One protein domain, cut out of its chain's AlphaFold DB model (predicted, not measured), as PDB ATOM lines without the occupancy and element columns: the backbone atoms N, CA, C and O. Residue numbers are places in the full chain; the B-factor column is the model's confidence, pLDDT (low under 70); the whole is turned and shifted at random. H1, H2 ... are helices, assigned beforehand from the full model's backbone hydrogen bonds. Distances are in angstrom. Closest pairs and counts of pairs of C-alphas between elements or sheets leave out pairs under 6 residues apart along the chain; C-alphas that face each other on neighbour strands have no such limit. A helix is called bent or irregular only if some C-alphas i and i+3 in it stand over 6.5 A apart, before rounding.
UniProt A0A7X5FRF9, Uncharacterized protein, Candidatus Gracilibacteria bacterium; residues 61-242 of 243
ATOM      1  N   PHE A  61     -40.689   7.181   8.012       92.06
ATOM      2  CA  PHE A  61     -40.190   7.735   6.753       92.06
ATOM      3  C   PHE A  61     -41.034   7.298   5.557       92.06
ATOM      4  O   PHE A  61     -41.418   6.133   5.423       92.06
ATOM      5  N   SER A  62     -41.260   8.218   4.615       88.88
ATOM      6  CA  SER A  62     -41.835   7.836   3.329       88.88
ATOM      7  C   SER A  62     -40.840   6.950   2.570       88.88
ATOM      8  O   SER A  62     -39.649   7.267   2.529       88.88
ATOM      9  N   PRO A  63     -41.294   5.893   1.872       84.62
ATOM     10  CA  PRO A  63     -40.420   5.082   1.023       84.62
ATOM     11  C   PRO A  63     -39.643   5.885  -0.031       84.62
ATOM     12  O   PRO A  63     -38.620   5.416  -0.519       84.62
ATOM     13  N   GLN A  64     -40.131   7.075  -0.395       85.31
ATOM     14  CA  GLN A  64     -39.493   7.979  -1.356       85.31
ATOM     15  C   GLN A  64     -38.304   8.746  -0.757       85.31
ATOM     16  O   GLN A  64     -37.391   9.110  -1.494       85.31
ATOM     17  N   ASP A  65     -38.296   8.949   0.562       85.56
ATOM     18  CA  ASP A  65     -37.243   9.680   1.280       85.56
ATOM     19  C   ASP A  65     -36.061   8.772   1.648       85.56
ATOM     20  O   ASP A  65     -34.989   9.240   2.041       85.56
ATOM     21  N   ILE A  66     -36.248   7.456   1.510       91.06
ATOM     22  CA  ILE A  66     -35.238   6.441   1.785       91.06
ATOM     23  C   ILE A  66     -34.445   6.170   0.498       91.06
ATOM     24  O   ILE A  66     -35.010   5.659  -0.475       91.06
ATOM     25  N   PRO A  67     -33.123   6.424   0.472       92.12
ATOM     26  CA  PRO A  67     -32.310   6.179  -0.712       92.12
ATOM     27  C   PRO A  67     -32.393   4.737  -1.209       92.12
ATOM     28  O   PRO A  67     -32.355   3.786  -0.415       92.12
ATOM     29  N   GLN A  68     -32.424   4.568  -2.532       91.75
ATOM     30  CA  GLN A  68     -32.442   3.248  -3.153       91.75
ATOM     31  C   GLN A  68     -31.233   2.419  -2.697       91.75
ATOM     32  O   GLN A  68     -30.090   2.868  -2.727       91.75
ATOM     33  N   GLY A  69     -31.497   1.183  -2.272       90.69
ATOM     34  CA  GLY A  69     -30.475   0.282  -1.740       90.69
ATOM     35  C   GLY A  69     -30.270   0.381  -0.226       90.69
ATOM     36  O   GLY A  69     -29.623  -0.503   0.328       90.69
ATOM     37  N   THR A  70     -30.853   1.364   0.469       93.50
ATOM     38  CA  THR A  70     -30.768   1.460   1.941       93.50
ATOM     39  C   THR A  70     -31.342   0.217   2.614       93.50
ATOM     40  O   THR A  70     -30.627  -0.494   3.317       93.50
ATOM     41  N   ILE A  71     -32.609  -0.096   2.333       92.94
ATOM     42  CA  ILE A  71     -33.318  -1.239   2.932       92.94
ATOM     43  C   ILE A  71     -32.604  -2.556   2.607       92.94
ATOM     44  O   ILE A  71     -32.436  -3.396   3.485       92.94
ATOM     45  N   GLU A  72     -32.134  -2.719   1.368       92.94
ATOM     46  CA  GLU A  72     -31.443  -3.935   0.927       92.94
ATOM     47  C   GLU A  72     -30.117  -4.151   1.663       92.94
ATOM     48  O   GLU A  72     -29.824  -5.263   2.108       92.94
ATOM     49  N   ASN A  73     -29.323  -3.087   1.819       96.00
ATOM     50  CA  ASN A  73     -28.051  -3.160   2.530       96.00
ATOM     51  C   ASN A  73     -28.266  -3.401   4.031       96.00
ATOM     52  O   ASN A  73     -27.535  -4.209   4.605       96.00
ATOM     53  N   ILE A  74     -29.274  -2.778   4.661       95.56
ATOM     54  CA  ILE A  74     -29.626  -3.066   6.064       95.56
ATOM     55  C   ILE A  74     -30.053  -4.530   6.192       95.56
ATOM     56  O   ILE A  74     -29.460  -5.265   6.974       95.56
ATOM     57  N   ARG A  75     -31.007  -4.990   5.375       93.50
ATOM     58  CA  ARG A  75     -31.516  -6.370   5.413       93.50
ATOM     59  C   ARG A  75     -30.405  -7.400   5.241       93.50
ATOM     60  O   ARG A  75     -30.315  -8.333   6.032       93.50
ATOM     61  N   SER A  76     -29.549  -7.213   4.240       92.62
ATOM     62  CA  SER A  76     -28.421  -8.113   3.986       92.62
ATOM     63  C   SER A  76     -27.451  -8.154   5.169       92.62
ATOM     64  O   SER A  76     -27.001  -9.228   5.560       92.62
ATOM     65  N   SER A  77     -27.159  -6.996   5.771       95.06
ATOM     66  CA  SER A  77     -26.267  -6.902   6.934       95.06
ATOM     67  C   SER A  77     -26.859  -7.588   8.161       95.06
ATOM     68  O   SER A  77     -26.150  -8.310   8.853       95.06
ATOM     69  N   GLU A  78     -28.160  -7.423   8.398       94.25
ATOM     70  CA  GLU A  78     -28.863  -8.049   9.519       94.25
ATOM     71  C   GLU A  78     -28.922  -9.572   9.390       94.25
ATOM     72  O   GLU A  78     -28.622 -10.275  10.349       94.25
ATOM     73  N   ILE A  79     -29.230 -10.100   8.201       90.62
ATOM     74  CA  ILE A  79     -29.223 -11.553   7.958       90.62
ATOM     75  C   ILE A  79     -27.827 -12.133   8.221       90.62
ATOM     76  O   ILE A  79     -27.686 -13.164   8.877       90.62
ATOM     77  N   LEU A  80     -26.779 -11.458   7.737       91.25
ATOM     78  CA  LEU A  80     -25.398 -11.873   7.978       91.25
ATOM     79  C   LEU A  80     -25.026 -11.798   9.460       91.25
ATOM     80  O   LEU A  80     -24.354 -12.695   9.964       91.25
ATOM     81  N   PHE A  81     -25.472 -10.760  10.163       92.75
ATOM     82  CA  PHE A  81     -25.224 -10.604  11.590       92.75
ATOM     83  C   PHE A  81     -25.877 -11.720  12.415       92.75
ATOM     84  O   PHE A  81     -25.214 -12.302  13.272       92.75
ATOM     85  N   GLU A  82     -27.125 -12.086  12.114       89.38
ATOM     86  CA  GLU A  82     -27.808 -13.216  12.758       89.38
ATOM     87  C   GLU A  82     -27.050 -14.536  12.530       89.38
ATOM     88  O   GLU A  82     -26.827 -15.292  13.474       89.38
ATOM     89  N   HIS A  83     -26.547 -14.787  11.315       87.69
ATOM     90  CA  HIS A  83     -25.695 -15.956  11.068       87.69
ATOM     91  C   HIS A  83     -24.396 -15.921  11.891       87.69
ATOM     92  O   HIS A  83     -23.983 -16.942  12.435       87.69
ATOM     93  N   ILE A  84     -23.748 -14.764  12.050       88.62
ATOM     94  CA  ILE A  84     -22.553 -14.666  12.904       88.62
ATOM     95  C   ILE A  84     -22.889 -15.041  14.360       88.62
ATOM     96  O   ILE A  84     -22.122 -15.763  15.001       88.62
ATOM     97  N   LEU A  85     -24.036 -14.597  14.886       86.81
ATOM     98  CA  LEU A  85     -24.463 -14.910  16.258       86.81
ATOM     99  C   LEU A  85     -24.716 -16.405  16.485       86.81
ATOM    100  O   LEU A  85     -24.491 -16.904  17.587       86.81
ATOM    101  N   GLU A  86     -25.129 -17.128  15.450       83.50
ATOM    102  CA  GLU A  86     -25.379 -18.573  15.501       83.50
ATOM    103  C   GLU A  86     -24.107 -19.424  15.403       83.50
ATOM    104  O   GLU A  86     -24.173 -20.654  15.394       83.50
ATOM    105  N   GLY A  87     -22.936 -18.786  15.363       76.31
ATOM    106  CA  GLY A  87     -21.648 -19.471  15.335       76.31
ATOM    107  C   GLY A  87     -21.211 -19.893  13.936       76.31
ATOM    108  O   GLY A  87     -20.264 -20.673  13.810       76.31
ATOM    109  N   TYR A  88     -21.845 -19.373  12.879       70.50
ATOM    110  CA  TYR A  88     -21.266 -19.477  11.545       70.50
ATOM    111  C   TYR A  88     -19.954 -18.679  11.529       70.50
ATOM    112  O   TYR A  88     -19.913 -17.532  11.972       70.50
ATOM    113  N   HIS A  89     -18.873 -19.277  11.017       72.38
ATOM    114  CA  HIS A  89     -17.544 -18.656  10.908       72.38
ATOM    115  C   HIS A  89     -17.485 -17.586   9.800       72.38
ATOM    116  O   HIS A  89     -16.624 -17.621   8.922       72.38
ATOM    117  N   LEU A  90     -18.444 -16.664   9.808       76.75
ATOM    118  CA  LEU A  90     -18.503 -15.513   8.925       76.75
ATOM    119  C   LEU A  90     -17.762 -14.343   9.576       76.75
ATOM    120  O   LEU A  90     -17.869 -14.111  10.778       76.75
ATOM    121  N   ASP A  91     -17.015 -13.601   8.766       78.62
ATOM    122  CA  ASP A  91     -16.386 -12.352   9.186       78.62
ATOM    123  C   ASP A  91     -17.429 -11.215   9.200       78.62
ATOM    124  O   ASP A  91     -18.243 -11.072   8.282       78.62
ATOM    125  N   GLY A  92     -17.381 -10.376  10.236       86.88
ATOM    126  CA  GLY A  92     -18.209  -9.182  10.386       86.88
ATOM    127  C   GLY A  92     -17.943  -8.094   9.344       86.88
ATOM    128  O   GLY A  92     -18.734  -7.158   9.233       86.88
ATOM    129  N   THR A  93     -16.884  -8.213   8.536       91.06
ATOM    130  CA  THR A  93     -16.585  -7.295   7.424       91.06
ATOM    131  C   THR A  93     -17.799  -7.025   6.534       91.06
ATOM    132  O   THR A  93     -18.089  -5.868   6.233       91.06
ATOM    133  N   ALA A  94     -18.537  -8.061   6.124       90.12
ATOM    134  CA  ALA A  94     -19.672  -7.894   5.214       90.12
ATOM    135  C   ALA A  94     -20.830  -7.105   5.853       90.12
ATOM    136  O   ALA A  94     -21.447  -6.274   5.185       90.12
ATOM    137  N   VAL A  95     -21.058  -7.306   7.155       93.69
ATOM    138  CA  VAL A  95     -22.044  -6.561   7.954       93.69
ATOM    139  C   VAL A  95     -21.668  -5.077   8.007       93.69
ATOM    140  O   VAL A  95     -22.471  -4.210   7.671       93.69
ATOM    141  N   ILE A  96     -20.411  -4.774   8.346       94.25
ATOM    142  CA  ILE A  96     -19.927  -3.389   8.442       94.25
ATOM    143  C   ILE A  96     -19.965  -2.683   7.082       94.25
ATOM    144  O   ILE A  96     -20.377  -1.527   6.997       94.25
ATOM    145  N   VAL A  97     -19.572  -3.372   6.006       93.25
ATOM    146  CA  VAL A  97     -19.618  -2.819   4.644       93.25
ATOM    147  C   VAL A  97     -21.043  -2.456   4.241       93.25
ATOM    148  O   VAL A  97     -21.240  -1.420   3.609       93.25
ATOM    149  N   GLY A  98     -22.036  -3.272   4.598       94.88
ATOM    150  CA  GLY A  98     -23.430  -2.972   4.292       94.88
ATOM    151  C   GLY A  98     -23.922  -1.707   4.996       94.88
ATOM    152  O   GLY A  98     -24.439  -0.818   4.322       94.88
ATOM    153  N   TYR A  99     -23.676  -1.540   6.301       95.88
ATOM    154  CA  TYR A  99     -24.038  -0.288   6.985       95.88
ATOM    155  C   TYR A  99     -23.253   0.919   6.473       95.88
ATOM    156  O   TYR A  99     -23.822   1.997   6.313       95.88
ATOM    157  N   GLN A 100     -21.963   0.753   6.174       94.62
ATOM    158  CA  GLN A 100     -21.160   1.837   5.619       94.62
ATOM    159  C   GLN A 100     -21.707   2.313   4.272       94.62
ATOM    160  O   GLN A 100     -21.787   3.516   4.059       94.62
ATOM    161  N   LYS A 101     -22.146   1.402   3.394       95.00
ATOM    162  CA  LYS A 101     -22.802   1.783   2.133       95.00
ATOM    163  C   LYS A 101     -24.052   2.624   2.369       95.00
ATOM    164  O   LYS A 101     -24.275   3.583   1.640       95.00
ATOM    165  N   VAL A 102     -24.857   2.282   3.376       96.56
ATOM    166  CA  VAL A 102     -26.049   3.067   3.737       96.56
ATOM    167  C   VAL A 102     -25.652   4.463   4.207       96.56
ATOM    168  O   VAL A 102     -26.221   5.449   3.748       96.56
ATOM    169  N   LEU A 103     -24.653   4.560   5.086       96.06
ATOM    170  CA  LEU A 103     -24.154   5.845   5.564       96.06
ATOM    171  C   LEU A 103     -23.565   6.689   4.429       96.06
ATOM    172  O   LEU A 103     -23.873   7.871   4.351       96.06
ATOM    173  N   ASP A 104     -22.777   6.099   3.530       94.94
ATOM    174  CA  ASP A 104     -22.206   6.799   2.376       94.94
ATOM    175  C   ASP A 104     -23.318   7.320   1.439       94.94
ATOM    176  O   ASP A 104     -23.251   8.464   0.991       94.94
ATOM    177  N   LEU A 105     -24.381   6.535   1.203       95.31
ATOM    178  CA  LEU A 105     -25.558   6.971   0.434       95.31
ATOM    179  C   LEU A 105     -26.278   8.151   1.098       95.31
ATOM    180  O   LEU A 105     -26.620   9.127   0.432       95.31
ATOM    181  N   LEU A 106     -26.502   8.074   2.411       95.69
ATOM    182  CA  LEU A 106     -27.155   9.146   3.159       95.69
ATOM    183  C   LEU A 106     -26.292  10.406   3.201       95.69
ATOM    184  O   LEU A 106     -26.814  11.501   3.030       95.69
ATOM    185  N   VAL A 107     -24.976  10.274   3.371       95.69
ATOM    186  CA  VAL A 107     -24.046  11.407   3.331       95.69
ATOM    187  C   VAL A 107     -23.982  12.030   1.937       95.69
ATOM    188  O   VAL A 107     -23.859  13.252   1.834       95.69
ATOM    189  N   GLU A 108     -24.094  11.250   0.861       95.12
ATOM    190  CA  GLU A 108     -24.216  11.822  -0.483       95.12
ATOM    191  C   GLU A 108     -25.481  12.681  -0.588       95.12
ATOM    192  O   GLU A 108     -25.385  13.886  -0.818       95.12
ATOM    193  N   ILE A 109     -26.648  12.084  -0.338       93.88
ATOM    194  CA  ILE A 109     -27.954  12.707  -0.601       93.88
ATOM    195  C   ILE A 109     -28.255  13.853   0.371       93.88
ATOM    196  O   ILE A 109     -28.707  14.918  -0.043       93.88
ATOM    197  N   LYS A 110     -27.998  13.660   1.669       92.75
ATOM    198  CA  LYS A 110     -28.385  14.615   2.721       92.75
ATOM    199  C   LYS A 110     -27.359  15.722   2.956       92.75
ATOM    200  O   LYS A 110     -27.689  16.726   3.576       92.75
ATOM    201  N   ILE A 111     -26.114  15.551   2.504       95.12
ATOM    202  CA  ILE A 111     -25.020  16.486   2.820       95.12
ATOM    203  C   ILE A 111     -24.259  16.898   1.562       95.12
ATOM    204  O   ILE A 111     -24.125  18.085   1.262       95.12
ATOM    205  N   THR A 112     -23.717  15.927   0.833       95.38
ATOM    206  CA  THR A 112     -22.721  16.184  -0.210       95.38
ATOM    207  C   THR A 112     -23.343  16.853  -1.433       95.38
ATOM    208  O   THR A 112     -22.785  17.824  -1.946       95.38
ATOM    209  N   GLU A 113     -24.517  16.400  -1.879       94.38
ATOM    210  CA  GLU A 113     -25.238  17.006  -3.000       94.38
ATOM    211  C   GLU A 113     -25.672  18.443  -2.701       94.38
ATOM    212  O   GLU A 113     -25.497  19.333  -3.538       94.38
ATOM    213  N   GLY A 114     -26.206  18.689  -1.500       94.00
ATOM    214  CA  GLY A 114     -26.603  20.026  -1.062       94.00
ATOM    215  C   GLY A 114     -25.409  20.977  -0.987       94.00
ATOM    216  O   GLY A 114     -25.464  22.091  -1.510       94.00
ATOM    217  N   PHE A 115     -24.285  20.511  -0.437       95.44
ATOM    218  CA  PHE A 115     -23.048  21.284  -0.424       95.44
ATOM    219  C   PHE A 115     -22.526  21.581  -1.837       95.44
ATOM    220  O   PHE A 115     -22.095  22.699  -2.118       95.44
ATOM    221  N   ARG A 116     -22.592  20.606  -2.750       94.56
ATOM    222  CA  ARG A 116     -22.186  20.783  -4.151       94.56
ATOM    223  C   ARG A 116     -22.988  21.904  -4.818       94.56
ATOM    224  O   ARG A 116     -22.390  22.790  -5.424       94.56
ATOM    225  N   LYS A 117     -24.316  21.914  -4.647       94.06
ATOM    226  CA  LYS A 117     -25.195  22.989  -5.146       94.06
ATOM    227  C   LYS A 117     -24.825  24.344  -4.538       94.06
ATOM    228  O   LYS A 117     -24.620  25.305  -5.272       94.06
ATOM    229  N   PHE A 118     -24.619  24.394  -3.222       94.94
ATOM    230  CA  PHE A 118     -24.219  25.614  -2.514       94.94
ATOM    231  C   PHE A 118     -22.912  26.219  -3.058       94.94
ATOM    232  O   PHE A 118     -22.804  27.430  -3.250       94.94
ATOM    233  N   ILE A 119     -21.906  25.386  -3.340       93.25
ATOM    234  CA  ILE A 119     -20.624  25.831  -3.904       93.25
ATOM    235  C   ILE A 119     -20.784  26.367  -5.332       93.25
ATOM    236  O   ILE A 119     -20.179  27.388  -5.673       93.25
ATOM    237  N   GLN A 120     -21.603  25.703  -6.153       91.69
ATOM    238  CA  GLN A 120     -21.887  26.119  -7.527       91.69
ATOM    239  C   GLN A 120     -22.602  27.473  -7.569       91.69
ATOM    240  O   GLN A 120     -22.188  28.358  -8.315       91.69
ATOM    241  N   GLU A 121     -23.605  27.675  -6.714       93.19
ATOM    242  CA  GLU A 121     -24.327  28.948  -6.578       93.19
ATOM    243  C   GLU A 121     -23.410  30.098  -6.142       93.19
ATOM    244  O   GLU A 121     -23.583  31.243  -6.560       93.19
ATOM    245  N   LYS A 122     -22.398  29.798  -5.322       90.06
ATOM    246  CA  LYS A 122     -21.382  30.765  -4.886       90.06
ATOM    247  C   LYS A 122     -20.289  31.024  -5.928       90.06
ATOM    248  O   LYS A 122     -19.482  31.928  -5.718       90.06
ATOM    249  N   GLY A 123     -20.231  30.255  -7.017       86.50
ATOM    250  CA  GLY A 123     -19.237  30.422  -8.081       86.50
ATOM    251  C   GLY A 123     -17.792  30.158  -7.640       86.50
ATOM    252  O   GLY A 123     -16.864  30.765  -8.172       86.50
ATOM    253  N   ILE A 124     -17.572  29.288  -6.649       85.00
ATOM    254  CA  ILE A 124     -16.230  29.035  -6.105       85.00
ATOM    255  C   ILE A 124     -15.481  28.039  -7.001       85.00
ATOM    256  O   ILE A 124     -15.825  26.859  -7.065       85.00
ATOM    257  N   SER A 125     -14.407  28.500  -7.641       80.31
ATOM    258  CA  SER A 125     -13.589  27.704  -8.575       80.31
ATOM    259  C   SER A 125     -12.080  27.771  -8.297       80.31
ATOM    260  O   SER A 125     -11.259  27.525  -9.179       80.31
ATOM    261  N   HIS A 126     -11.693  28.105  -7.066       83.94
ATOM    262  CA  HIS A 126     -10.289  28.268  -6.695       83.94
ATOM    263  C   HIS A 126      -9.572  26.920  -6.563       83.94
ATOM    264  O   HIS A 126     -10.138  25.937  -6.085       83.94
ATOM    265  N   ALA A 127      -8.291  26.890  -6.939       86.81
ATOM    266  CA  ALA A 127      -7.446  25.734  -6.669       86.81
ATOM    267  C   ALA A 127      -7.339  25.505  -5.147       86.81
ATOM    268  O   ALA A 127      -7.146  26.471  -4.402       86.81
ATOM    269  N   PRO A 128      -7.451  24.254  -4.668       88.56
ATOM    270  CA  PRO A 128      -7.411  23.975  -3.242       88.56
ATOM    271  C   PRO A 128      -6.005  24.187  -2.679       88.56
ATOM    272  O   PRO A 128      -5.002  23.873  -3.327       88.56
ATOM    273  N   GLU A 129      -5.930  24.623  -1.422       88.44
ATOM    274  CA  GLU A 129      -4.687  24.556  -0.654       88.44
ATOM    275  C   GLU A 129      -4.165  23.110  -0.592       88.44
ATOM    276  O   GLU A 129      -4.923  22.136  -0.674       88.44
ATOM    277  N   ASN A 130      -2.856  22.938  -0.378       88.06
ATOM    278  CA  ASN A 130      -2.247  21.616  -0.217       88.06
ATOM    279  C   ASN A 130      -2.536  21.000   1.168       88.06
ATOM    280  O   ASN A 130      -1.629  20.637   1.914       88.06
ATOM    281  N   LYS A 131      -3.818  20.887   1.511       90.19
ATOM    282  CA  LYS A 131      -4.339  20.246   2.714       90.19
ATOM    283  C   LYS A 131      -5.313  19.156   2.304       90.19
ATOM    284  O   LYS A 131      -6.092  19.309   1.368       90.19
ATOM    285  N   VAL A 132      -5.283  18.038   3.019       91.00
ATOM    286  CA  VAL A 132      -6.036  16.844   2.613       91.00
ATOM    287  C   VAL A 132      -7.550  17.073   2.642       91.00
ATOM    288  O   VAL A 132      -8.260  16.651   1.731       91.00
ATOM    289  N   LEU A 133      -8.039  17.765   3.674       92.50
ATOM    290  CA  LEU A 133      -9.460  18.075   3.819       92.50
ATOM    291  C   LEU A 133      -9.930  19.068   2.748       92.50
ATOM    292  O   LEU A 133     -10.960  18.844   2.123       92.50
ATOM    293  N   GLU A 134      -9.121  20.088   2.458       92.44
ATOM    294  CA  GLU A 134      -9.394  21.067   1.400       92.44
ATOM    295  C   GLU A 134      -9.493  20.398   0.024       92.44
ATOM    296  O   GLU A 134     -10.463  20.595  -0.703       92.44
ATOM    297  N   LYS A 135      -8.539  19.516  -0.303       92.94
ATOM    298  CA  LYS A 135      -8.569  18.712  -1.534       92.94
ATOM    299  C   LYS A 135      -9.797  17.807  -1.615       92.94
ATOM    300  O   LYS A 135     -10.339  17.623  -2.701       92.94
ATOM    301  N   SER A 136     -10.229  17.251  -0.482       93.50
ATOM    302  CA  SER A 136     -11.417  16.396  -0.418       93.50
ATOM    303  C   SER A 136     -12.679  17.197  -0.745       93.50
ATOM    304  O   SER A 136     -13.443  16.784  -1.611       93.50
ATOM    305  N   PHE A 137     -12.864  18.375  -0.138       93.75
ATOM    306  CA  PHE A 137     -14.016  19.231  -0.435       93.75
ATOM    307  C   PHE A 137     -13.983  19.837  -1.839       93.75
ATOM    308  O   PHE A 137     -15.021  19.910  -2.493       93.75
ATOM    309  N   TYR A 138     -12.806  20.204  -2.347       92.81
ATOM    310  CA  TYR A 138     -12.659  20.595  -3.747       92.81
ATOM    311  C   TYR A 138     -13.129  19.479  -4.689       92.81
ATOM    312  O   TYR A 138     -13.878  19.733  -5.629       92.81
ATOM    313  N   ALA A 139     -12.737  18.231  -4.422       92.62
ATOM    314  CA  ALA A 139     -13.074  17.103  -5.282       92.62
ATOM    315  C   ALA A 139     -14.565  16.713  -5.233       92.62
ATOM    316  O   ALA A 139     -15.072  16.163  -6.210       92.62
ATOM    317  N   ILE A 140     -15.294  17.054  -4.164       92.25
ATOM    318  CA  ILE A 140     -16.765  16.950  -4.134       92.25
ATOM    319  C   ILE A 140     -17.396  17.805  -5.236       92.25
ATOM    320  O   ILE A 140     -18.342  17.374  -5.899       92.25
ATOM    321  N   ASN A 141     -16.866  19.015  -5.429       88.38
ATOM    322  CA  ASN A 141     -17.351  19.946  -6.440       88.38
ATOM    323  C   ASN A 141     -16.808  19.612  -7.834       88.38
ATOM    324  O   ASN A 141     -17.573  19.525  -8.786       88.38
ATOM    325  N   ALA A 142     -15.495  19.407  -7.955       88.38
ATOM    326  CA  ALA A 142     -14.830  19.237  -9.246       88.38
ATOM    327  C   ALA A 142     -15.029  17.843  -9.865       88.38
ATOM    328  O   ALA A 142     -15.135  17.727 -11.081       88.38
ATOM    329  N   ASN A 143     -15.075  16.793  -9.037       89.94
ATOM    330  CA  ASN A 143     -15.070  15.397  -9.488       89.94
ATOM    331  C   ASN A 143     -16.328  14.623  -9.065       89.94
ATOM    332  O   ASN A 143     -16.369  13.408  -9.233       89.94
ATOM    333  N   HIS A 144     -17.327  15.297  -8.484       89.50
ATOM    334  CA  HIS A 144     -18.540  14.664  -7.955       89.50
ATOM    335  C   HIS A 144     -18.262  13.533  -6.948       89.50
ATOM    336  O   HIS A 144     -19.003  12.555  -6.885       89.50
ATOM    337  N   TYR A 145     -17.195  13.648  -6.150       91.56
ATOM    338  CA  TYR A 145     -16.937  12.665  -5.099       91.56
ATOM    339  C   TYR A 145     -17.900  12.804  -3.922       91.56
ATOM    340  O   TYR A 145     -18.288  13.913  -3.553       91.56
ATOM    341  N   THR A 146     -18.205  11.666  -3.302       90.12
ATOM    342  CA  THR A 146     -18.905  11.586  -2.018       90.12
ATOM    343  C   THR A 146     -17.948  11.865  -0.866       90.12
ATOM    344  O   THR A 146     -16.803  11.397  -0.851       90.12
ATOM    345  N   LEU A 147     -18.407  12.627   0.128       92.88
ATOM    346  CA  LEU A 147     -17.636  12.886   1.338       92.88
ATOM    347  C   LEU A 147     -17.605  11.635   2.228       92.88
ATOM    348  O   LEU A 147     -18.577  11.317   2.899       92.88
ATOM    349  N   GLY A 148     -16.470  10.937   2.281       91.75
ATOM    350  CA  GLY A 148     -16.334   9.770   3.159       91.75
ATOM    351  C   GLY A 148     -16.447  10.119   4.653       91.75
ATOM    352  O   GLY A 148     -15.995  11.183   5.088       91.75
ATOM    353  N   LEU A 149     -16.961   9.181   5.458       93.19
ATOM    354  CA  LEU A 149     -17.243   9.361   6.895       93.19
ATOM    355  C   LEU A 149     -16.078   9.931   7.712       93.19
ATOM    356  O   LEU A 149     -16.267  10.839   8.519       93.19
ATOM    357  N   GLY A 150     -14.850   9.461   7.473       93.00
ATOM    358  CA  GLY A 150     -13.671   9.977   8.174       93.00
ATOM    359  C   GLY A 150     -13.381  11.453   7.868       93.00
ATOM    360  O   GLY A 150     -12.934  12.193   8.742       93.00
ATOM    361  N   ARG A 151     -13.661  11.911   6.639       94.69
ATOM    362  CA  ARG A 151     -13.512  13.324   6.250       94.69
ATOM    363  C   ARG A 151     -14.653  14.174   6.787       94.69
ATOM    364  O   ARG A 151     -14.385  15.280   7.251       94.69
ATOM    365  N   LEU A 152     -15.879  13.644   6.788       95.88
ATOM    366  CA  LEU A 152     -17.022  14.284   7.438       95.88
ATOM    367  C   LEU A 152     -16.730  14.524   8.924       95.88
ATOM    368  O   LEU A 152     -16.820  15.658   9.382       95.88
ATOM    369  N   TYR A 153     -16.274  13.499   9.648       96.25
ATOM    370  CA  TYR A 153     -15.894  13.629  11.055       96.25
ATOM    371  C   TYR A 153     -14.816  14.702  11.274       96.25
ATOM    372  O   TYR A 153     -14.998  15.599  12.096       96.25
ATOM    373  N   GLN A 154     -13.727  14.675  10.494       95.38
ATOM    374  CA  GLN A 154     -12.664  15.688  10.577       95.38
ATOM    375  C   GLN A 154     -13.189  17.111  10.337       95.38
ATOM    376  O   GLN A 154     -12.772  18.047  11.022       95.38
ATOM    377  N   ALA A 155     -14.102  17.285   9.379       96.44
ATOM    378  CA  ALA A 155     -14.713  18.577   9.092       96.44
ATOM    379  C   ALA A 155     -15.594  19.060  10.250       96.44
ATOM    380  O   ALA A 155     -15.409  20.179  10.729       96.44
ATOM    381  N   LEU A 156     -16.491  18.205  10.754       96.75
ATOM    382  CA  LEU A 156     -17.367  18.531  11.882       96.75
ATOM    383  C   LEU A 156     -16.564  18.841  13.149       96.75
ATOM    384  O   LEU A 156     -16.861  19.811  13.841       96.75
ATOM    385  N   GLN A 157     -15.495  18.085  13.412       96.38
ATOM    386  CA  GLN A 157     -14.607  18.322  14.548       96.38
ATOM    387  C   GLN A 157     -13.933  19.700  14.459       96.38
ATOM    388  O   GLN A 157     -13.832  20.407  15.464       96.38
ATOM    389  N   LYS A 158     -13.479  20.114  13.269       96.38
ATOM    390  CA  LYS A 158     -12.900  21.451  13.064       96.38
ATOM    391  C   LYS A 158     -13.931  22.561  13.231       96.38
ATOM    392  O   LYS A 158     -13.625  23.555  13.886       96.38
ATOM    393  N   ILE A 159     -15.138  22.377  12.698       95.75
ATOM    394  CA  ILE A 159     -16.241  23.339  12.833       95.75
ATOM    395  C   ILE A 159     -16.622  23.510  14.308       95.75
ATOM    396  O   ILE A 159     -16.626  24.631  14.807       95.75
ATOM    397  N   LYS A 160     -16.843  22.407  15.035       94.44
ATOM    398  CA  LYS A 160     -17.218  22.413  16.459       94.44
ATOM    399  C   LYS A 160     -16.168  23.084  17.351       94.44
ATOM    400  O   LYS A 160     -16.513  23.725  18.336       94.44
ATOM    401  N   ASN A 161     -14.892  22.975  16.980       95.00
ATOM    402  CA  ASN A 161     -13.774  23.587  17.701       95.00
ATOM    403  C   ASN A 161     -13.395  24.994  17.203       95.00
ATOM    404  O   ASN A 161     -12.372  25.517  17.642       95.00
ATOM    405  N   ASN A 162     -14.153  25.593  16.275       93.12
ATOM    406  CA  ASN A 162     -13.820  26.871  15.627       93.12
ATOM    407  C   ASN A 162     -12.410  26.902  14.993       93.12
ATOM    408  O   ASN A 162     -11.762  27.945  14.928       93.12
ATOM    409  N   LYS A 163     -11.922  25.753  14.509       94.25
ATOM    410  CA  LYS A 163     -10.615  25.581  13.847       94.25
ATOM    411  C   LYS A 163     -10.786  25.449  12.334       94.25
ATOM    412  O   LYS A 163     -10.336  24.474  11.735       94.25
ATOM    413  N   ILE A 164     -11.496  26.400  11.736       93.06
ATOM    414  CA  ILE A 164     -11.762  26.425  10.297       93.06
ATOM    415  C   ILE A 164     -10.530  26.976   9.579       93.06
ATOM    416  O   ILE A 164     -10.127  28.115   9.799       93.06
ATOM    417  N   ASP A 165      -9.948  26.163   8.709       89.38
ATOM    418  CA  ASP A 165      -8.839  26.523   7.841       89.38
ATOM    419  C   ASP A 165      -9.108  26.047   6.408       89.38
ATOM    420  O   ASP A 165      -9.593  24.939   6.194       89.38
ATOM    421  N   GLY A 166      -8.758  26.876   5.428       89.38
ATOM    422  CA  GLY A 166      -9.068  26.616   4.022       89.38
ATOM    423  C   GLY A 166     -10.426  27.177   3.594       89.38
ATOM    424  O   GLY A 166     -11.348  27.366   4.394       89.38
ATOM    425  N   LEU A 167     -10.526  27.483   2.305       92.31
ATOM    426  CA  LEU A 167     -11.677  28.130   1.688       92.31
ATOM    427  C   LEU A 167     -12.868  27.173   1.607       92.31
ATOM    428  O   LEU A 167     -13.992  27.535   1.957       92.31
ATOM    429  N   TYR A 168     -12.635  25.934   1.178       93.38
ATOM    430  CA  TYR A 168     -13.706  24.957   1.015       93.38
ATOM    431  C   TYR A 168     -14.281  24.504   2.357       93.38
ATOM    432  O   TYR A 168     -15.501  24.380   2.477       93.38
ATOM    433  N   LEU A 169     -13.448  24.327   3.392       94.31
ATOM    434  CA  LEU A 169     -13.952  24.039   4.739       94.31
ATOM    435  C   LEU A 169     -14.764  25.212   5.309       94.31
ATOM    436  O   LEU A 169     -15.784  24.990   5.965       94.31
ATOM    437  N   LEU A 170     -14.347  26.455   5.042       94.94
ATOM    438  CA  LEU A 170     -15.119  27.639   5.420       94.94
ATOM    439  C   LEU A 170     -16.507  27.622   4.775       94.94
ATOM    440  O   LEU A 170     -17.505  27.817   5.467       94.94
ATOM    441  N   HIS A 171     -16.592  27.338   3.476       95.44
ATOM    442  CA  HIS A 171     -17.879  27.254   2.792       95.44
ATOM    443  C   HIS A 171     -18.718  26.057   3.235       95.44
ATOM    444  O   HIS A 171     -19.934  26.185   3.329       95.44
ATOM    445  N   PHE A 172     -18.100  24.924   3.573       96.12
ATOM    446  CA  PHE A 172     -18.820  23.794   4.158       96.12
ATOM    447  C   PHE A 172     -19.421  24.157   5.519       96.12
ATOM    448  O   PHE A 172     -20.579  23.848   5.793       96.12
ATOM    449  N   SER A 173     -18.676  24.897   6.345       96.56
ATOM    450  CA  SER A 173     -19.200  25.444   7.597       96.56
ATOM    451  C   SER A 173     -20.374  26.396   7.354       96.56
ATOM    452  O   SER A 173     -21.400  26.271   8.019       96.56
ATOM    453  N   GLN A 174     -20.266  27.309   6.382       96.50
ATOM    454  CA  GLN A 174     -21.361  28.215   6.013       96.50
ATOM    455  C   GLN A 174     -22.604  27.453   5.548       96.50
ATOM    456  O   GLN A 174     -23.702  27.787   5.979       96.50
ATOM    457  N   TYR A 175     -22.423  26.422   4.722       96.19
ATOM    458  CA  TYR A 175     -23.496  25.548   4.260       96.19
ATOM    459  C   TYR A 175     -24.203  24.847   5.427       96.19
ATOM    460  O   TYR A 175     -25.426  24.895   5.512       96.19
ATOM    461  N   ILE A 176     -23.461  24.262   6.373       96.00
ATOM    462  CA  ILE A 176     -24.072  23.645   7.561       96.00
ATOM    463  C   ILE A 176     -24.850  24.690   8.365       96.00
ATOM    464  O   ILE A 176     -25.994  24.456   8.735       96.00
ATOM    465  N   HIS A 177     -24.266  25.864   8.611       95.50
ATOM    466  CA  HIS A 177     -24.914  26.903   9.413       95.50
ATOM    467  C   HIS A 177     -26.119  27.552   8.724       95.50
ATOM    468  O   HIS A 177     -26.994  28.063   9.421       95.50
ATOM    469  N   SER A 178     -26.189  27.532   7.389       95.00
ATOM    470  CA  SER A 178     -27.350  28.034   6.650       95.00
ATOM    471  C   SER A 178     -28.538  27.066   6.660       95.00
ATOM    472  O   SER A 178     -29.640  27.485   6.318       95.00
ATOM    473  N   HIS A 179     -28.342  25.807   7.065       94.69
ATOM    474  CA  HIS A 179     -29.384  24.780   7.131       94.69
ATOM    475  C   HIS A 179     -29.612  24.369   8.591       94.69
ATOM    476  O   HIS A 179     -28.855  23.587   9.161       94.69
ATOM    477  N   SER A 180     -30.657  24.913   9.224       92.56
ATOM    478  CA  SER A 180     -30.922  24.721  10.661       92.56
ATOM    479  C   SER A 180     -31.100  23.250  11.053       92.56
ATOM    480  O   SER A 180     -30.539  22.823  12.062       92.56
ATOM    481  N   SER A 181     -31.831  22.485  10.240       93.06
ATOM    482  CA  SER A 181     -32.023  21.036  10.386       93.06
ATOM    483  C   SER A 181     -30.681  20.296  10.350       93.06
ATOM    484  O   SER A 181     -30.293  19.670  11.337       93.06
ATOM    485  N   LEU A 182     -29.896  20.485   9.284       94.06
ATOM    486  CA  LEU A 182     -28.568  19.891   9.128       94.06
ATOM    487  C   LEU A 182     -27.613  20.246  10.274       94.06
ATOM    488  O   LEU A 182     -26.928  19.377  10.812       94.06
ATOM    489  N   LYS A 183     -27.574  21.517  10.688       94.94
ATOM    490  CA  LYS A 183     -26.761  21.965  11.825       94.94
ATOM    491  C   LYS A 183     -27.159  21.235  13.106       94.94
ATOM    492  O   LYS A 183     -26.284  20.730  13.811       94.94
ATOM    493  N   LYS A 184     -28.462  21.169  13.395       94.12
ATOM    494  CA  LYS A 184     -28.991  20.492  14.580       94.12
ATOM    495  C   LYS A 184     -28.619  19.011  14.559       94.12
ATOM    496  O   LYS A 184     -28.050  18.517  15.530       94.12
ATOM    497  N   SER A 185     -28.855  18.330  13.440       94.06
ATOM    498  CA  SER A 185     -28.526  16.915  13.277       94.06
ATOM    499  C   SER A 185     -27.029  16.651  13.409       94.06
ATOM    500  O   SER A 185     -26.645  15.768  14.164       94.06
ATOM    501  N   LEU A 186     -26.156  17.415  12.751       94.50
ATOM    502  CA  LEU A 186     -24.725  17.092  12.711       94.50
ATOM    503  C   LEU A 186     -23.918  17.600  13.911       94.50
ATOM    504  O   LEU A 186     -22.905  16.988  14.248       94.50
ATOM    505  N   LEU A 187     -24.298  18.730  14.521       92.50
ATOM    506  CA  LEU A 187     -23.482  19.404  15.543       92.50
ATOM    507  C   LEU A 187     -24.099  19.393  16.946       92.50
ATOM    508  O   LEU A 187     -23.346  19.407  17.926       92.50
ATOM    509  N   GLU A 188     -25.432  19.398  17.039       87.50
ATOM    510  CA  GLU A 188     -26.174  19.554  18.301       87.50
ATOM    511  C   GLU A 188     -26.790  18.236  18.800       87.50
ATOM    512  O   GLU A 188     -27.074  18.121  19.989       87.50
ATOM    513  N   SER A 189     -26.972  17.245  17.923       88.12
ATOM    514  CA  SER A 189     -27.435  15.902  18.288       88.12
ATOM    515  C   SER A 189     -26.281  14.961  18.662       88.12
ATOM    516  O   SER A 189     -25.098  15.281  18.487       88.12
ATOM    517  N   ASP A 190     -26.631  13.755  19.113       93.69
ATOM    518  CA  ASP A 190     -25.671  12.691  19.426       93.69
ATOM    519  C   ASP A 190     -24.932  12.153  18.192       93.69
ATOM    520  O   ASP A 190     -23.931  11.450  18.346       93.69
ATOM    521  N   PHE A 191     -25.344  12.529  16.975       95.38
ATOM    522  CA  PHE A 191     -24.693  12.122  15.729       95.38
ATOM    523  C   PHE A 191     -23.179  12.319  15.766       95.38
ATOM    524  O   PHE A 191     -22.429  11.415  15.410       95.38
ATOM    525  N   PHE A 192     -22.710  13.489  16.216       95.50
ATOM    526  CA  PHE A 192     -21.275  13.775  16.264       95.50
ATOM    527  C   PHE A 192     -20.532  12.794  17.176       95.50
ATOM    528  O   PHE A 192     -19.467  12.302  16.806       95.50
ATOM    529  N   LEU A 193     -21.099  12.498  18.349       95.31
ATOM    530  CA  LEU A 193     -20.503  11.591  19.331       95.31
ATOM    531  C   LEU A 193     -20.503  10.149  18.815       95.31
ATOM    532  O   LEU A 193     -19.507   9.442  18.942       95.31
ATOM    533  N   GLN A 194     -21.592   9.720  18.181       96.38
ATOM    534  CA  GLN A 194     -21.694   8.390  17.583       96.38
ATOM    535  C   GLN A 194     -20.745   8.225  16.395       96.38
ATOM    536  O   GLN A 194     -20.096   7.189  16.254       96.38
ATOM    537  N   LEU A 195     -20.612   9.258  15.561       96.44
ATOM    538  CA  LEU A 195     -19.685   9.263  14.435       96.44
ATOM    539  C   LEU A 195     -18.235   9.234  14.929       96.44
ATOM    540  O   LEU A 195     -17.417   8.506  14.369       96.44
ATOM    541  N   GLU A 196     -17.921   9.980  15.990       95.50
ATOM    542  CA  GLU A 196     -16.619   9.935  16.655       95.50
ATOM    543  C   GLU A 196     -16.301   8.520  17.152       95.50
ATOM    544  O   GLU A 196     -15.228   7.993  16.854       95.50
ATOM    545  N   GLN A 197     -17.240   7.872  17.848       96.00
ATOM    546  CA  GLN A 197     -17.077   6.492  18.310       96.00
ATOM    547  C   GLN A 197     -16.877   5.517  17.142       96.00
ATOM    548  O   GLN A 197     -15.963   4.688  17.181       96.00
ATOM    549  N   LEU A 198     -17.669   5.648  16.074       95.38
ATOM    550  CA  LEU A 198     -17.569   4.790  14.895       95.38
ATOM    551  C   LEU A 198     -16.209   4.941  14.203       95.38
ATOM    552  O   LEU A 198     -15.560   3.940  13.900       95.38
ATOM    553  N   VAL A 199     -15.748   6.173  13.975       93.69
ATOM    554  CA  VAL A 199     -14.463   6.438  13.313       93.69
ATOM    555  C   VAL A 199     -13.296   5.987  14.193       93.69
ATOM    556  O   VAL A 199     -12.404   5.295  13.704       93.69
ATOM    557  N   ASN A 200     -13.326   6.293  15.494       93.38
ATOM    558  CA  ASN A 200     -12.256   5.927  16.427       93.38
ATOM    559  C   ASN A 200     -12.183   4.417  16.698       93.38
ATOM    560  O   ASN A 200     -11.117   3.910  17.042       93.38
ATOM    561  N   SER A 201     -13.279   3.672  16.504       91.69
ATOM    562  CA  SER A 201     -13.258   2.204  16.586       91.69
ATOM    563  C   SER A 201     -12.351   1.553  15.529       91.69
ATOM    564  O   SER A 201     -11.981   0.381  15.671       91.69
ATOM    565  N   ASN A 202     -12.014   2.295  14.462       89.50
ATOM    566  CA  ASN A 202     -11.361   1.830  13.237       89.50
ATOM    567  C   ASN A 202     -12.110   0.698  12.511       89.50
ATOM    568  O   ASN A 202     -11.579   0.139  11.548       89.50
ATOM    569  N   ALA A 203     -13.347   0.389  12.916       87.94
ATOM    570  CA  ALA A 203     -14.130  -0.705  12.358       87.94
ATOM    571  C   ALA A 203     -14.553  -0.432  10.906       87.94
ATOM    572  O   ALA A 203     -14.530  -1.335  10.084       87.94
ATOM    573  N   VAL A 204     -14.838   0.825  10.549       87.38
ATOM    574  CA  VAL A 204     -15.116   1.264   9.161       87.38
ATOM    575  C   VAL A 204     -13.854   1.680   8.385       87.38
ATOM    576  O   VAL A 204     -13.931   2.110   7.234       87.38
ATOM    577  N   GLY A 205     -12.684   1.574   9.021       87.31
ATOM    578  CA  GLY A 205     -11.398   2.038   8.506       87.31
ATOM    579  C   GLY A 205     -10.365   0.918   8.459       87.31
ATOM    580  O   GLY A 205     -10.533  -0.072   7.748       87.31
ATOM    581  N   GLU A 206      -9.273   1.097   9.197       86.44
ATOM    582  CA  GLU A 206      -8.097   0.226   9.145       86.44
ATOM    583  C   GLU A 206      -8.406  -1.244   9.463       86.44
ATOM    584  O   GLU A 206      -7.988  -2.119   8.703       86.44
ATOM    585  N   LYS A 207      -9.197  -1.530  10.510       86.75
ATOM    586  CA  LYS A 207      -9.496  -2.916  10.916       86.75
ATOM    587  C   LYS A 207     -10.211  -3.695   9.817       86.75
ATOM    588  O   LYS A 207      -9.874  -4.843   9.545       86.75
ATOM    589  N   ARG A 208     -11.155  -3.050   9.128       85.31
ATOM    590  CA  ARG A 208     -11.831  -3.628   7.960       85.31
ATOM    591  C   ARG A 208     -10.854  -3.906   6.825       85.31
ATOM    592  O   ARG A 208     -10.905  -4.972   6.228       85.31
ATOM    593  N   HIS A 209      -9.959  -2.966   6.521       84.25
ATOM    594  CA  HIS A 209      -8.975  -3.150   5.449       84.25
ATOM    595  C   HIS A 209      -7.967  -4.265   5.741       84.25
ATOM    596  O   HIS A 209      -7.457  -4.879   4.808       84.25
ATOM    597  N   GLN A 210      -7.705  -4.538   7.019       86.19
ATOM    598  CA  GLN A 210      -6.831  -5.617   7.473       86.19
ATOM    599  C   GLN A 210      -7.568  -6.948   7.703       86.19
ATOM    600  O   GLN A 210      -6.907  -7.954   7.947       86.19
ATOM    601  N   GLY A 211      -8.907  -6.971   7.649       82.00
ATOM    602  CA  GLY A 211      -9.706  -8.156   7.985       82.00
ATOM    603  C   GLY A 211      -9.581  -8.574   9.455       82.00
ATOM    604  O   GLY A 211      -9.663  -9.756   9.772       82.00
ATOM    605  N   SER A 212      -9.326  -7.621  10.359       84.19
ATOM    606  CA  SER A 212      -9.067  -7.858  11.788       84.19
ATOM    607  C   SER A 212     -10.273  -7.540  12.682       84.19
ATOM    608  O   SER A 212     -10.120  -7.228  13.864       84.19
ATOM    609  N   LEU A 213     -11.484  -7.590  12.121       87.56
ATOM    610  CA  LEU A 213     -12.717  -7.247  12.823       87.56
ATOM    611  C   LEU A 213     -13.139  -8.349  13.797       87.56
ATOM    612  O   LEU A 213     -13.345  -9.500  13.421       87.56
ATOM    613  N   SER A 214     -13.316  -7.977  15.064       89.62
ATOM    614  CA  SER A 214     -13.912  -8.859  16.064       89.62
ATOM    615  C   SER A 214     -15.441  -8.794  16.026       89.62
ATOM    616  O   SER A 214     -16.031  -7.798  15.605       89.62
ATOM    617  N   LEU A 215     -16.103  -9.817  16.580       89.81
ATOM    618  CA  LEU A 215     -17.552  -9.784  16.810       89.81
ATOM    619  C   LEU A 215     -17.977  -8.557  17.636       89.81
ATOM    620  O   LEU A 215     -19.056  -8.007  17.424       89.81
ATOM    621  N   GLN A 216     -17.132  -8.117  18.572       91.19
ATOM    622  CA  GLN A 216     -17.415  -6.935  19.378       91.19
ATOM    623  C   GLN A 216     -17.383  -5.656  18.533       91.19
ATOM    624  O   GLN A 216     -18.268  -4.818  18.689       91.19
ATOM    625  N   ASP A 217     -16.431  -5.530  17.603       92.12
ATOM    626  CA  ASP A 217     -16.395  -4.407  16.657       92.12
ATOM    627  C   ASP A 217     -17.660  -4.390  15.784       92.12
ATOM    628  O   ASP A 217     -18.249  -3.333  15.563       92.12
ATOM    629  N   THR A 218     -18.125  -5.562  15.333       93.12
ATOM    630  CA  THR A 218     -19.369  -5.684  14.554       93.12
ATOM    631  C   THR A 218     -20.599  -5.275  15.360       93.12
ATOM    632  O   THR A 218     -21.434  -4.535  14.847       93.12
ATOM    633  N   LYS A 219     -20.704  -5.708  16.624       93.56
ATOM    634  CA  LYS A 219     -21.809  -5.335  17.524       93.56
ATOM    635  C   LYS A 219     -21.877  -3.829  17.746       93.56
ATOM    636  O   LYS A 219     -22.935  -3.243  17.545       93.56
ATOM    637  N   ILE A 220     -20.743  -3.213  18.084       94.25
ATOM    638  CA  ILE A 220     -20.650  -1.762  18.302       94.25
ATOM    639  C   ILE A 220     -21.007  -1.010  17.016       94.25
ATOM    640  O   ILE A 220     -21.803  -0.077  17.046       94.25
ATOM    641  N   CYS A 221     -20.465  -1.430  15.867       95.06
ATOM    642  CA  CYS A 221     -20.786  -0.802  14.588       95.06
ATOM    643  C   CYS A 221     -22.284  -0.899  14.267       95.06
ATOM    644  O   CYS A 221     -22.875   0.083  13.827       95.06
ATOM    645  N   ARG A 222     -22.902  -2.063  14.491       94.94
ATOM    646  CA  ARG A 222     -24.338  -2.270  14.282       94.94
ATOM    647  C   ARG A 222     -25.168  -1.349  15.174       94.94
ATOM    648  O   ARG A 222     -26.073  -0.681  14.687       94.94
ATOM    649  N   GLU A 223     -24.851  -1.291  16.460       95.75
ATOM    650  CA  GLU A 223     -25.545  -0.439  17.428       95.75
ATOM    651  C   GLU A 223     -25.460   1.045  17.041       95.75
ATOM    652  O   GLU A 223     -26.491   1.703  16.929       95.75
ATOM    653  N   LEU A 224     -24.268   1.546  16.704       96.69
ATOM    654  CA  LEU A 224     -24.079   2.937  16.274       96.69
ATOM    655  C   LEU A 224     -24.809   3.265  14.965       96.69
ATOM    656  O   LEU A 224     -25.344   4.363  14.808       96.69
ATOM    657  N   CYS A 225     -24.829   2.334  14.009       96.56
ATOM    658  CA  CYS A 225     -25.430   2.572  12.701       96.56
ATOM    659  C   CYS A 225     -26.960   2.515  12.732       96.56
ATOM    660  O   CYS A 225     -27.592   3.398  12.158       96.56
ATOM    661  N   ILE A 226     -27.547   1.492  13.366       95.94
ATOM    662  CA  ILE A 226     -28.987   1.181  13.270       95.94
ATOM    663  C   ILE A 226     -29.703   1.039  14.623       95.94
ATOM    664  O   ILE A 226     -30.864   0.637  14.643       95.94
ATOM    665  N   GLY A 227     -29.040   1.283  15.758       94.00
ATOM    666  CA  GLY A 227     -29.699   1.290  17.072       94.00
ATOM    667  C   GLY A 227     -30.386  -0.032  17.417       94.00
ATOM    668  O   GLY A 227     -31.486  -0.062  17.966       94.00
ATOM    669  N   ASN A 228     -29.801  -1.152  16.990       90.00
ATOM    670  CA  ASN A 228     -30.395  -2.485  17.110       90.00
ATOM    671  C   ASN A 228     -31.785  -2.655  16.446       90.00
ATOM    672  O   ASN A 228     -32.455  -3.638  16.753       90.00
ATOM    673  N   LEU A 229     -32.185  -1.764  15.525       91.12
ATOM    674  CA  LEU A 229     -33.521  -1.654  14.905       91.12
ATOM    675  C   LEU A 229     -34.652  -1.218  15.852       91.12
ATOM    676  O   LEU A 229     -35.824  -1.355  15.511       91.12
ATOM    677  N   TYR A 230     -34.322  -0.683  17.029       89.50
ATOM    678  CA  TYR A 230     -35.307  -0.185  17.997       89.50
ATOM    679  C   TYR A 230     -34.996   1.243  18.449       89.50
ATOM    680  O   TYR A 230     -35.902   2.048  18.661       89.50
ATOM    681  N   GLU A 231     -33.714   1.578  18.582       90.94
ATOM    682  CA  GLU A 231     -33.263   2.891  19.017       90.94
ATOM    683  C   GLU A 231     -33.156   3.845  17.828       90.94
ATOM    684  O   GLU A 231     -32.317   3.701  16.938       90.94
ATOM    685  N   LYS A 232     -34.000   4.877  17.845       91.81
ATOM    686  CA  LYS A 232     -34.022   5.947  16.836       91.81
ATOM    687  C   LYS A 232     -32.865   6.949  17.000       91.81
ATOM    688  O   LYS A 232     -32.651   7.801  16.144       91.81
ATOM    689  N   ASN A 233     -32.092   6.846  18.081       92.75
ATOM    690  CA  ASN A 233     -30.881   7.634  18.297       92.75
ATOM    691  C   ASN A 233     -29.657   6.911  17.720       92.75
ATOM    692  O   ASN A 233     -28.782   6.482  18.463       92.75
ATOM    693  N   CYS A 234     -29.614   6.731  16.403       95.81
ATOM    694  CA  CYS A 234     -28.491   6.107  15.703       95.81
ATOM    695  C   CYS A 234     -28.178   6.842  14.394       95.81
ATOM    696  O   CYS A 234     -29.016   7.581  13.869       95.81
ATOM    697  N   LEU A 235     -26.976   6.636  13.848       96.88
ATOM    698  CA  LEU A 235     -26.453   7.426  12.727       96.88
ATOM    699  C   LEU A 235     -27.381   7.435  11.503       96.88
ATOM    700  O   LEU A 235     -27.633   8.499  10.939       96.88
ATOM    701  N   ILE A 236     -27.895   6.269  11.095       96.31
ATOM    702  CA  ILE A 236     -28.771   6.154   9.918       96.31
ATOM    703  C   ILE A 236     -30.089   6.887  10.157       96.31
ATOM    704  O   ILE A 236     -30.535   7.637   9.290       96.31
ATOM    705  N   TYR A 237     -30.688   6.711  11.333       95.88
ATOM    706  CA  TYR A 237     -31.965   7.334  11.660       95.88
ATOM    707  C   TYR A 237     -31.850   8.860  11.733       95.88
ATOM    708  O   TYR A 237     -32.675   9.575  11.167       95.88
ATOM    709  N   ILE A 238     -30.788   9.369  12.370       95.50
ATOM    710  CA  ILE A 238     -30.542  10.811  12.477       95.50
ATOM    711  C   ILE A 238     -30.347  11.434  11.087       95.50
ATOM    712  O   ILE A 238     -30.900  12.498  10.808       95.50
ATOM    713  N   LEU A 239     -29.604  10.772  10.192       94.75
ATOM    714  CA  LEU A 239     -29.408  11.258   8.822       94.75
ATOM    715  C   LEU A 239     -30.689  11.204   7.984       94.75
ATOM    716  O   LEU A 239     -30.951  12.134   7.225       94.75
ATOM    717  N   LEU A 240     -31.502  10.153   8.119       93.81
ATOM    718  CA  LEU A 240     -32.799  10.074   7.440       93.81
ATOM    719  C   LEU A 240     -33.727  11.215   7.871       93.81
ATOM    720  O   LEU A 240     -34.350  11.842   7.017       93.81
ATOM    721  N   ASN A 241     -33.729  11.535   9.167       91.56
ATOM    722  CA  ASN A 241     -34.513  12.613   9.771       91.56
ATOM    723  C   ASN A 241     -33.900  14.016   9.588       91.56
ATOM    724  O   ASN A 241     -34.325  14.974  10.233       91.56
ATOM    725  N   THR A 242     -32.856  14.141   8.768       88.94
ATOM    726  CA  THR A 242     -32.281  15.438   8.412       88.94
ATOM    727  C   THR A 242     -32.946  15.946   7.135       88.94
ATOM    728  O   THR A 242     -32.786  15.337   6.072       88.94
TER     729      THR A 242
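Overview. This is residues 61 to 242 of the 243 residues of an uncharacterized protein of Candidatus Gracilibacteria bacterium (UniProt A0A7X5FRF9). A long, bent helix, H2, runs lengthwise through the domain as a spine, and the other helices gather about its two arms. H1 folds back beside the first arm, H2a, and with H9 makes a three-helix bundle, while H3 and H5 pack on the second arm, H2b, with H4 and H6 beyond; H7 and H10 fill the space between the two groups. The 182 printed residues hold ten named helices, H1 to H10 in chain order, and no named strand: the class is all helix. The whole is compact, with a radius of gyration of the C-alphas of 16.9 A and spans of 54 by 37 by 28 A.

Along the chain. H2, residues 93 to 121, was assigned as one helix by its hydrogen bonds but is bent: C-alphas 110 and 113 are 7.0 A apart. Its arms are H2a, residues 93 to 110, 25.3 A long from C-alpha 93 at (-16.585, -7.295, 7.424), and H2b, residues 113 to 121, 12.5 A long. H1, residues 70 to 85, is 22.6 A long and begins at C-alpha (-30.768, 1.460, 1.941). H3 is residues 132 to 142, H4 149 to 160, H5 167 to 178, H6 180 to 188, H7 191 to 200 and H8 206 to 210. H9, residues 215 to 229, is irregular, with C-alphas 225 and 228 8.3 A apart. H10, residues 235 to 240, ends at C-alpha (-32.799, 10.074, 7.440).

Arrangement. H2, taken with both arms, is the hub, touching six other helices. H1 and H2a form a hairpin; they touch, closest at the C-alphas of Ser 77 and Val 95, 4.4 A, at a shallow tilt of 22 degrees, opposite ways. H9 touches H2a at a steep tilt of 40 degrees, the same way, closest at C-alphas 99 and 225, 6.5 A. H10 touches H9, closest at C-alphas 235 and 225, 5.0 A. H2b touches H3, about perpendicular at 77 degrees, closest at C-alphas 116 and 141, 5.4 A. H5 touches H2b with residues 171 to 175 alone, closest at C-alphas 175 and 115, 6.3 A. H7 touches H4, closest at C-alphas 199 and 150, 6.3 A. H5 and H6 only just touch, with 3 pairs of C-alphas within 8 A, and only at the corner. H8 is close to H2a but not clearly touching. Every O i to N i+4 pair is within hydrogen-bond range in H1, H2a, H2b, H4, H5, H6, H7, H8 and H10; in H3 6 of 7 are, in H9 9 of 11.

Size, cuts and confidence. The C-alphas farthest apart, of Gly 87 and Gly 123, are 55.2 A apart. The printed part has no cut and no long link. Its mean pLDDT is 91.9, and no printed residue is under 70.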